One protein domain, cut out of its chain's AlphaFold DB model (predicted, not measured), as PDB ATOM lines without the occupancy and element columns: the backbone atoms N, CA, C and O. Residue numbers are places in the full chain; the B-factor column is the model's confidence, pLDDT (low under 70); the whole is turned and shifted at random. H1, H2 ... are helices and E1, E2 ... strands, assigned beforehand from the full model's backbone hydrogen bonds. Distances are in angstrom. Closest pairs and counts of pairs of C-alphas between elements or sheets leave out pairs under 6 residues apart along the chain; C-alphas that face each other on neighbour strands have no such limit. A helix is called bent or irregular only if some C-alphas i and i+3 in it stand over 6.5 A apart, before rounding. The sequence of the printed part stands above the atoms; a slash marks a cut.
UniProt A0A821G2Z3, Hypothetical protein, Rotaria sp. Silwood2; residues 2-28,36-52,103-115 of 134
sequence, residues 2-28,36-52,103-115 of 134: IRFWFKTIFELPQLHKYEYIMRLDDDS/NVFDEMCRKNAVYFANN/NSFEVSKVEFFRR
ATOM      1  N   ILE A   2      49.231  -8.206 -51.159       90.81
ATOM      2  CA  ILE A   2      49.179  -9.496 -50.423       90.81
ATOM      3  C   ILE A   2      49.154  -9.317 -48.897       90.81
ATOM      4  O   ILE A   2      48.194  -9.723 -48.254       90.81
ATOM      5  N   ARG A   3      50.156  -8.642 -48.309       93.50
ATOM      6  CA  ARG A   3      50.217  -8.431 -46.848       93.50
ATOM      7  C   ARG A   3      48.974  -7.737 -46.278       93.50
ATOM      8  O   ARG A   3      48.563  -8.040 -45.165       93.50
ATOM      9  N   PHE A   4      48.379  -6.807 -47.026       95.44
ATOM     10  CA  PHE A   4      47.189  -6.091 -46.571       95.44
ATOM     11  C   PHE A   4      46.004  -7.049 -46.403       95.44
ATOM     12  O   PHE A   4      45.421  -7.092 -45.323       95.44
ATOM     13  N   TRP A   5      45.706  -7.859 -47.422       94.38
ATOM     14  CA  TRP A   5      44.630  -8.855 -47.359       94.38
ATOM     15  C   TRP A   5      44.942 -10.015 -46.413       94.38
ATOM     16  O   TRP A   5      44.047 -10.526 -45.753       94.38
ATOM     17  N   PHE A   6      46.214 -10.389 -46.290       93.31
ATOM     18  CA  PHE A   6      46.665 -11.432 -45.373       93.31
ATOM     19  C   PHE A   6      46.562 -11.026 -43.892       93.31
ATOM     20  O   PHE A   6      46.261 -11.863 -43.044       93.31
ATOM     21  N   LYS A   7      46.825  -9.752 -43.565       95.19
ATOM     22  CA  LYS A   7      47.026  -9.303 -42.177       95.19
ATOM     23  C   LYS A   7      46.201  -8.082 -41.788       95.19
ATOM     24  O   LYS A   7      45.476  -8.127 -40.797       95.19
ATOM     25  N   THR A   8      46.355  -6.981 -42.517       97.00
ATOM     26  CA  THR A   8      45.897  -5.655 -42.071       97.00
ATOM     27  C   THR A   8      44.392  -5.459 -42.200       97.00
ATOM     28  O   THR A   8      43.794  -4.786 -41.366       97.00
ATOM     29  N   ILE A   9      43.752  -6.035 -43.218       97.06
ATOM     30  CA  ILE A   9      42.343  -5.750 -43.496       97.06
ATOM     31  C   ILE A   9      41.429  -6.062 -42.304       97.06
ATOM     32  O   ILE A   9      40.534  -5.282 -41.991       97.06
ATOM     33  N   PHE A  10      41.698  -7.149 -41.580       96.44
ATOM     34  CA  PHE A  10      40.885  -7.590 -40.445       96.44
ATOM     35  C   PHE A  10      41.005  -6.682 -39.210       96.44
ATOM     36  O   PHE A  10      40.183  -6.775 -38.295       96.44
ATOM     37  N   GLU A  11      41.984  -5.778 -39.191       95.50
ATOM     38  CA  GLU A  11      42.225  -4.801 -38.121       95.50
ATOM     39  C   GLU A  11      41.542  -3.454 -38.388       95.50
ATOM     40  O   GLU A  11      41.554  -2.571 -37.534       95.50
ATOM     41  N   LEU A  12      40.946  -3.275 -39.571       96.94
ATOM     42  CA  LEU A  12      40.306  -2.018 -39.931       96.94
ATOM     43  C   LEU A  12      39.101  -1.738 -39.014       96.94
ATOM     44  O   LEU A  12      38.182  -2.565 -38.957       96.94
ATOM     45  N   PRO A  13      39.031  -0.558 -38.361       96.56
ATOM     46  CA  PRO A  13      37.910  -0.197 -37.489       96.56
ATOM     47  C   PRO A  13      36.546  -0.255 -38.186       96.56
ATOM     48  O   PRO A  13      35.524  -0.547 -37.568       96.56
ATOM     49  N   GLN A  14      36.524  -0.026 -39.500       96.50
ATOM     50  CA  GLN A  14      35.333  -0.115 -40.341       96.50
ATOM     51  C   GLN A  14      34.709  -1.517 -40.316       96.50
ATOM     52  O   GLN A  14      33.499  -1.643 -40.504       96.50
ATOM     53  N   LEU A  15      35.510  -2.555 -40.042       96.56
ATOM     54  CA  LEU A  15      35.067  -3.941 -39.928       96.56
ATOM     55  C   LEU A  15      34.615  -4.334 -38.517       96.56
ATOM     56  O   LEU A  15      34.222  -5.478 -38.317       96.56
ATOM     57  N   HIS A  16      34.660  -3.451 -37.514       94.38
ATOM     58  CA  HIS A  16      34.212  -3.798 -36.153       94.38
ATOM     59  C   HIS A  16      32.708  -4.087 -36.071       94.38
ATOM     60  O   HIS A  16      32.271  -4.839 -35.208       94.38
ATOM     61  N   LYS A  17      31.917  -3.509 -36.979       97.00
ATOM     62  CA  LYS A  17      30.455  -3.664 -37.013       97.00
ATOM     63  C   LYS A  17      29.962  -4.802 -37.914       97.00
ATOM     64  O   LYS A  17      28.755  -4.956 -38.069       97.00
ATOM     65  N   TYR A  18      30.867  -5.553 -38.543       97.50
ATOM     66  CA  TYR A  18      30.519  -6.601 -39.500       97.50
ATOM     67  C   TYR A  18      31.028  -7.959 -39.021       97.50
ATOM     68  O   TYR A  18      32.195  -8.102 -38.665       97.50
ATOM     69  N   GLU A  19      30.161  -8.971 -39.052       97.31
ATOM     70  CA  GLU A  19      30.548 -10.351 -38.732       97.31
ATOM     71  C   GLU A  19      31.339 -11.002 -39.876       97.31
ATOM     72  O   GLU A  19      32.283 -11.762 -39.641       97.31
ATOM     73  N   TYR A  20      30.977 -10.673 -41.117       98.12
ATOM     74  CA  TYR A  20      31.563 -11.225 -42.332       98.12
ATOM     75  C   TYR A  20      32.034 -10.113 -43.271       98.12
ATOM     76  O   TYR A  20      31.433  -9.041 -43.334       98.12
ATOM     77  N   ILE A  21      33.087 -10.398 -44.035       97.19
ATOM     78  CA  ILE A  21      33.543  -9.592 -45.171       97.19
ATOM     79  C   ILE A  21      33.519 -10.455 -46.431       97.19
ATOM     80  O   ILE A  21      33.862 -11.633 -46.370       97.19
ATOM     81  N   MET A  22      33.113  -9.868 -47.556       95.62
ATOM     82  CA  MET A  22      33.228 -10.474 -48.882       95.62
ATOM     83  C   MET A  22      34.276  -9.705 -49.683       95.62
ATOM     84  O   MET A  22      34.140  -8.491 -49.853       95.62
ATOM     85  N   ARG A  23      35.306 -10.399 -50.169       94.38
ATOM     86  CA  ARG A  23      36.236  -9.861 -51.163       94.38
ATOM     87  C   ARG A  23      35.705 -10.171 -52.555       94.38
ATOM     88  O   ARG A  23      35.315 -11.305 -52.829       94.38
ATOM     89  N   LEU A  24      35.706  -9.151 -53.402       92.25
ATOM     90  CA  LEU A  24      35.402  -9.245 -54.819       92.25
ATOM     91  C   LEU A  24      36.423  -8.381 -55.558       92.25
ATOM     92  O   LEU A  24      36.433  -7.163 -55.371       92.25
ATOM     93  N   ASP A  25      37.289  -9.017 -56.339       91.00
ATOM     94  CA  ASP A  25      38.242  -8.303 -57.190       91.00
ATOM     95  C   ASP A  25      37.516  -7.662 -58.394       91.00
ATOM     96  O   ASP A  25      36.392  -8.032 -58.747       91.00
ATOM     97  N   ASP A  26      38.127  -6.648 -59.001       89.06
ATOM     98  CA  ASP A  26      37.513  -5.778 -60.015       89.06
ATOM     99  C   ASP A  26      37.265  -6.459 -61.371       89.06
ATOM    100  O   ASP A  26      36.385  -6.041 -62.129       89.06
ATOM    101  N   ASP A  27      37.988  -7.535 -61.661       86.75
ATOM    102  CA  ASP A  27      37.826  -8.378 -62.846       86.75
ATOM    103  C   ASP A  27      36.829  -9.539 -62.649       86.75
ATOM    104  O   ASP A  27      36.539 -10.296 -63.585       86.75
ATOM    105  N   SER A  28      36.249  -9.664 -61.452       85.50
ATOM    106  CA  SER A  28      35.335 -10.748 -61.106       85.50
ATOM    107  C   SER A  28      33.894 -10.474 -61.552       85.50
ATOM    108  O   SER A  28      33.385  -9.354 -61.511       85.50
ATOM    109  N   ASN A  36      22.003 -16.578 -50.734       95.31
ATOM    110  CA  ASN A  36      22.615 -15.659 -49.784       95.31
ATOM    111  C   ASN A  36      23.783 -16.362 -49.075       95.31
ATOM    112  O   ASN A  36      23.585 -17.182 -48.177       95.31
ATOM    113  N   VAL A  37      25.007 -16.055 -49.507       95.25
ATOM    114  CA  VAL A  37      26.228 -16.676 -48.975       95.25
ATOM    115  C   VAL A  37      26.400 -16.372 -47.486       95.25
ATOM    116  O   VAL A  37      26.846 -17.242 -46.742       95.25
ATOM    117  N   PHE A  38      25.991 -15.188 -47.023       96.88
ATOM    118  CA  PHE A  38      26.071 -14.828 -45.606       96.88
ATOM    119  C   PHE A  38      25.116 -15.663 -44.746       96.88
ATOM    120  O   PHE A  38      25.527 -16.152 -43.692       96.88
ATOM    121  N   ASP A  39      23.888 -15.908 -45.218       97.44
ATOM    122  CA  ASP A  39      22.932 -16.770 -44.508       97.44
ATOM    123  C   ASP A  39      23.458 -18.205 -44.408       97.44
ATOM    124  O   ASP A  39      23.382 -18.828 -43.349       97.44
ATOM    125  N   GLU A  40      24.042 -18.729 -45.488       96.88
ATOM    126  CA  GLU A  40      24.606 -20.080 -45.500       96.88
ATOM    127  C   GLU A  40      25.825 -20.198 -44.572       96.88
ATOM    128  O   GLU A  40      25.956 -21.179 -43.833       96.88
ATOM    129  N   MET A  41      26.689 -19.177 -44.560       97.50
ATOM    130  CA  MET A  41      27.825 -19.076 -43.643       97.50
ATOM    131  C   MET A  41      27.372 -19.067 -42.181       97.50
ATOM    132  O   MET A  41      27.924 -19.808 -41.365       97.50
ATOM    133  N   CYS A  42      26.333 -18.290 -41.860       97.06
ATOM    134  CA  CYS A  42      25.741 -18.239 -40.527       97.06
ATOM    135  C   CYS A  42      25.133 -19.595 -40.139       97.06
ATOM    136  O   CYS A  42      25.467 -20.160 -39.096       97.06
ATOM    137  N   ARG A  43      24.293 -20.171 -41.007       97.56
ATOM    138  CA  ARG A  43      23.590 -21.443 -40.774       97.56
ATOM    139  C   ARG A  43      24.544 -22.612 -40.542       97.56
ATOM    140  O   ARG A  43      24.261 -23.482 -39.721       97.56
ATOM    141  N   LYS A  44      25.664 -22.653 -41.266       97.19
ATOM    142  CA  LYS A  44      26.688 -23.699 -41.120       97.19
ATOM    143  C   LYS A  44      27.732 -23.397 -40.047       97.19
ATOM    144  O   LYS A  44      28.614 -24.227 -39.839       97.19
ATOM    145  N   ASN A  45      27.663 -22.234 -39.395       96.12
ATOM    146  CA  ASN A  45      28.722 -21.724 -38.526       96.12
ATOM    147  C   ASN A  45      30.107 -21.774 -39.211       96.12
ATOM    148  O   ASN A  45      31.111 -22.187 -38.625       96.12
ATOM    149  N   ALA A  46      30.145 -21.413 -40.495       96.88
ATOM    150  CA  ALA A  46      31.351 -21.444 -41.305       96.88
ATOM    151  C   ALA A  46      32.188 -20.174 -41.094       96.88
ATOM    152  O   ALA A  46      31.668 -19.079 -40.858       96.88
ATOM    153  N   VAL A  47      33.511 -20.338 -41.168       97.12
ATOM    154  CA  VAL A  47      34.484 -19.249 -40.977       97.12
ATOM    155  C   VAL A  47      35.051 -18.715 -42.287       97.12
ATOM    156  O   VAL A  47      35.524 -17.583 -42.320       97.12
ATOM    157  N   TYR A  48      34.992 -19.512 -43.353       96.31
ATOM    158  CA  TYR A  48      35.543 -19.173 -44.657       96.31
ATOM    159  C   TYR A  48      34.738 -19.840 -45.778       96.31
ATOM    160  O   TYR A  48      34.335 -20.998 -45.646       96.31
ATOM    161  N   PHE A  49      34.534 -19.113 -46.871       95.50
ATOM    162  CA  PHE A  49      33.974 -19.590 -48.128       95.50
ATOM    163  C   PHE A  49      34.856 -19.100 -49.270       95.50
ATOM    164  O   PHE A  49      35.167 -17.915 -49.338       95.50
ATOM    165  N   ALA A  50      35.169 -19.995 -50.200       92.62
ATOM    166  CA  ALA A  50      35.753 -19.664 -51.490       92.62
ATOM    167  C   ALA A  50      34.998 -20.419 -52.582       92.62
ATOM    168  O   ALA A  50      34.463 -21.507 -52.346       92.62
ATOM    169  N   ASN A  51      34.942 -19.836 -53.775       89.19
ATOM    170  CA  ASN A  51      34.265 -20.447 -54.917       89.19
ATOM    171  C   ASN A  51      35.141 -21.468 -55.661       89.19
ATOM    172  O   ASN A  51      34.602 -22.257 -56.434       89.19
ATOM    173  N   ASN A  52      36.460 -21.464 -55.441       87.56
ATOM    174  CA  ASN A  52      37.377 -22.387 -56.094       87.56
ATOM    175  C   ASN A  52      38.601 -22.718 -55.224       87.56
ATOM    176  O   ASN A  52      39.017 -21.933 -54.367       87.56
ATOM    177  N   ASN A 103      41.455 -16.403 -53.733       87.00
ATOM    178  CA  ASN A 103      40.992 -15.359 -52.821       87.00
ATOM    179  C   ASN A 103      40.387 -14.134 -53.528       87.00
ATOM    180  O   ASN A 103      39.981 -13.197 -52.850       87.00
ATOM    181  N   SER A 104      40.291 -14.129 -54.862       89.12
ATOM    182  CA  SER A 104      39.593 -13.073 -55.618       89.12
ATOM    183  C   SER A 104      38.082 -13.052 -55.363       89.12
ATOM    184  O   SER A 104      37.448 -12.006 -55.488       89.12
ATOM    185  N   PHE A 105      37.517 -14.192 -54.949       92.25
ATOM    186  CA  PHE A 105      36.189 -14.282 -54.353       92.25
ATOM    187  C   PHE A 105      36.267 -15.093 -53.059       92.25
ATOM    188  O   PHE A 105      36.384 -16.320 -53.082       92.25
ATOM    189  N   GLU A 106      36.142 -14.416 -51.922       94.81
ATOM    190  CA  GLU A 106      36.051 -15.076 -50.620       94.81
ATOM    191  C   GLU A 106      35.034 -14.394 -49.709       94.81
ATOM    192  O   GLU A 106      34.812 -13.185 -49.790       94.81
ATOM    193  N   VAL A 107      34.430 -15.176 -48.815       96.62
ATOM    194  CA  VAL A 107      33.656 -14.659 -47.683       96.62
ATOM    195  C   VAL A 107      34.277 -15.178 -46.397       96.62
ATOM    196  O   VAL A 107      34.392 -16.386 -46.191       96.62
ATOM    197  N   SER A 108      34.647 -14.261 -45.514       97.38
ATOM    198  CA  SER A 108      35.477 -14.531 -44.342       97.38
ATOM    199  C   SER A 108      34.793 -14.023 -43.078       97.38
ATOM    200  O   SER A 108      34.315 -12.889 -43.043       97.38
ATOM    201  N   LYS A 109      34.755 -14.840 -42.019       98.00
ATOM    202  CA  LYS A 109      34.285 -14.412 -40.694       98.00
ATOM    203  C   LYS A 109      35.351 -13.535 -40.050       98.00
ATOM    204  O   LYS A 109      36.404 -14.035 -39.667       98.00
ATOM    205  N   VAL A 110      35.075 -12.243 -39.904       97.56
ATOM    206  CA  VAL A 110      36.059 -11.236 -39.469       97.56
ATOM    207  C   VAL A 110      36.670 -11.609 -38.117       97.56
ATOM    208  O   VAL A 110      37.891 -11.637 -37.970       97.56
ATOM    209  N   GLU A 111      35.832 -11.993 -37.153       97.06
ATOM    210  CA  GLU A 111      36.269 -12.374 -35.806       97.06
ATOM    211  C   GLU A 111      37.192 -13.598 -35.783       97.06
ATOM    212  O   GLU A 111      38.045 -13.700 -34.907       97.06
ATOM    213  N   PHE A 112      37.086 -14.521 -36.748       97.38
ATOM    214  CA  PHE A 112      38.008 -15.659 -36.822       97.38
ATOM    215  C   PHE A 112      39.453 -15.191 -37.035       97.38
ATOM    216  O   PHE A 112      40.355 -15.656 -36.342       97.38
ATOM    217  N   PHE A 113      39.661 -14.223 -37.929       97.19
ATOM    218  CA  PHE A 113      40.984 -13.672 -38.234       97.19
ATOM    219  C   PHE A 113      41.526 -12.741 -37.143       97.19
ATOM    220  O   PHE A 113      42.713 -12.418 -37.154       97.19
ATOM    221  N   ARG A 114      40.688 -12.332 -36.184       97.06
ATOM    222  CA  ARG A 114      41.089 -11.547 -35.004       97.06
ATOM    223  C   ARG A 114      41.478 -12.396 -33.799       97.06
ATOM    224  O   ARG A 114      42.044 -11.858 -32.850       97.06
ATOM    225  N   ARG A 115      41.202 -13.703 -33.817       97.62
ATOM    226  CA  ARG A 115      41.561 -14.598 -32.709       97.62
ATOM    227  C   ARG A 115      43.064 -14.603 -32.475       97.62
ATOM    228  O   ARG A 115      43.843 -14.637 -33.427       97.62
TER     229      ARG A 115
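What this domain is: This is residues 2 to 28, 36 to 52 and 103 to 115 of the 134 residues of the protein "Hypothetical protein" of Rotaria sp. Silwood2 (UniProt A0A821G2Z3). A small antiparallel sheet of three strands, E1 - E3 - E2, stands between H2, which packs over one face, and H1, a loosely wound helix far from H2. H3 follows E3 directly and touches H1. The printed part has 57 residues, with H1, E1, H2, E2, E3 and H3 in chain order, and is of mixed class. It is compact, with a radius of gyration of the C-alphas of 11.3 A and spans of 28 by 28 by 16 A.

How they stand to each other: E3, residues 105 to 109, is the inner strand. E1, residues 20 to 24, is its antiparallel neighbour at 167 degrees, with N 21 and O 108 within hydrogen-bond range at 2.9 A. E2, residues 48 to 50, is antiparallel to E3 at 173 degrees, with N 49 and O 107 at 2.8 A. H2, residues 37 to 43, is on the sheet at a height of 9.3 A, over E3 and, only just, over E2, with 3 C-alphas; its closest C-alphas to E2 are Met 41 and Phe 49, 7.6 A. It runs only just slantwise to the strands, at 32 degrees to E3 on the local plane. H3, residues 110 to 114, only grazes the sheet. H1, residues 2 to 11, also only grazes it, and touches H3, the closest C-alphas being Phe 10 and Val 110, 6.1 A. H2 is apart from both. Every O i to N i+4 pair is within hydrogen-bond range in H2 and H3; in H1, 3 of 6 are.

Where its parts are: E3 is 13.8 A long, E1 13.2 A. H1 measures 14.9 A from C-alpha 2 at (49.179, -9.496, -50.423), and is irregular: C-alphas 6 and 9 are 7.4 A apart. H3 ends at C-alpha 114, (41.089, -11.547, -35.004).

The domain as a whole: The C-alphas farthest apart, Asp 27 and Arg 115, are 31.0 A apart. Residues 29 to 35 and 53 to 102 are not printed; the C-alpha gaps are 17.7 A and 8.6 A. No printed residue has a pLDDT under 70.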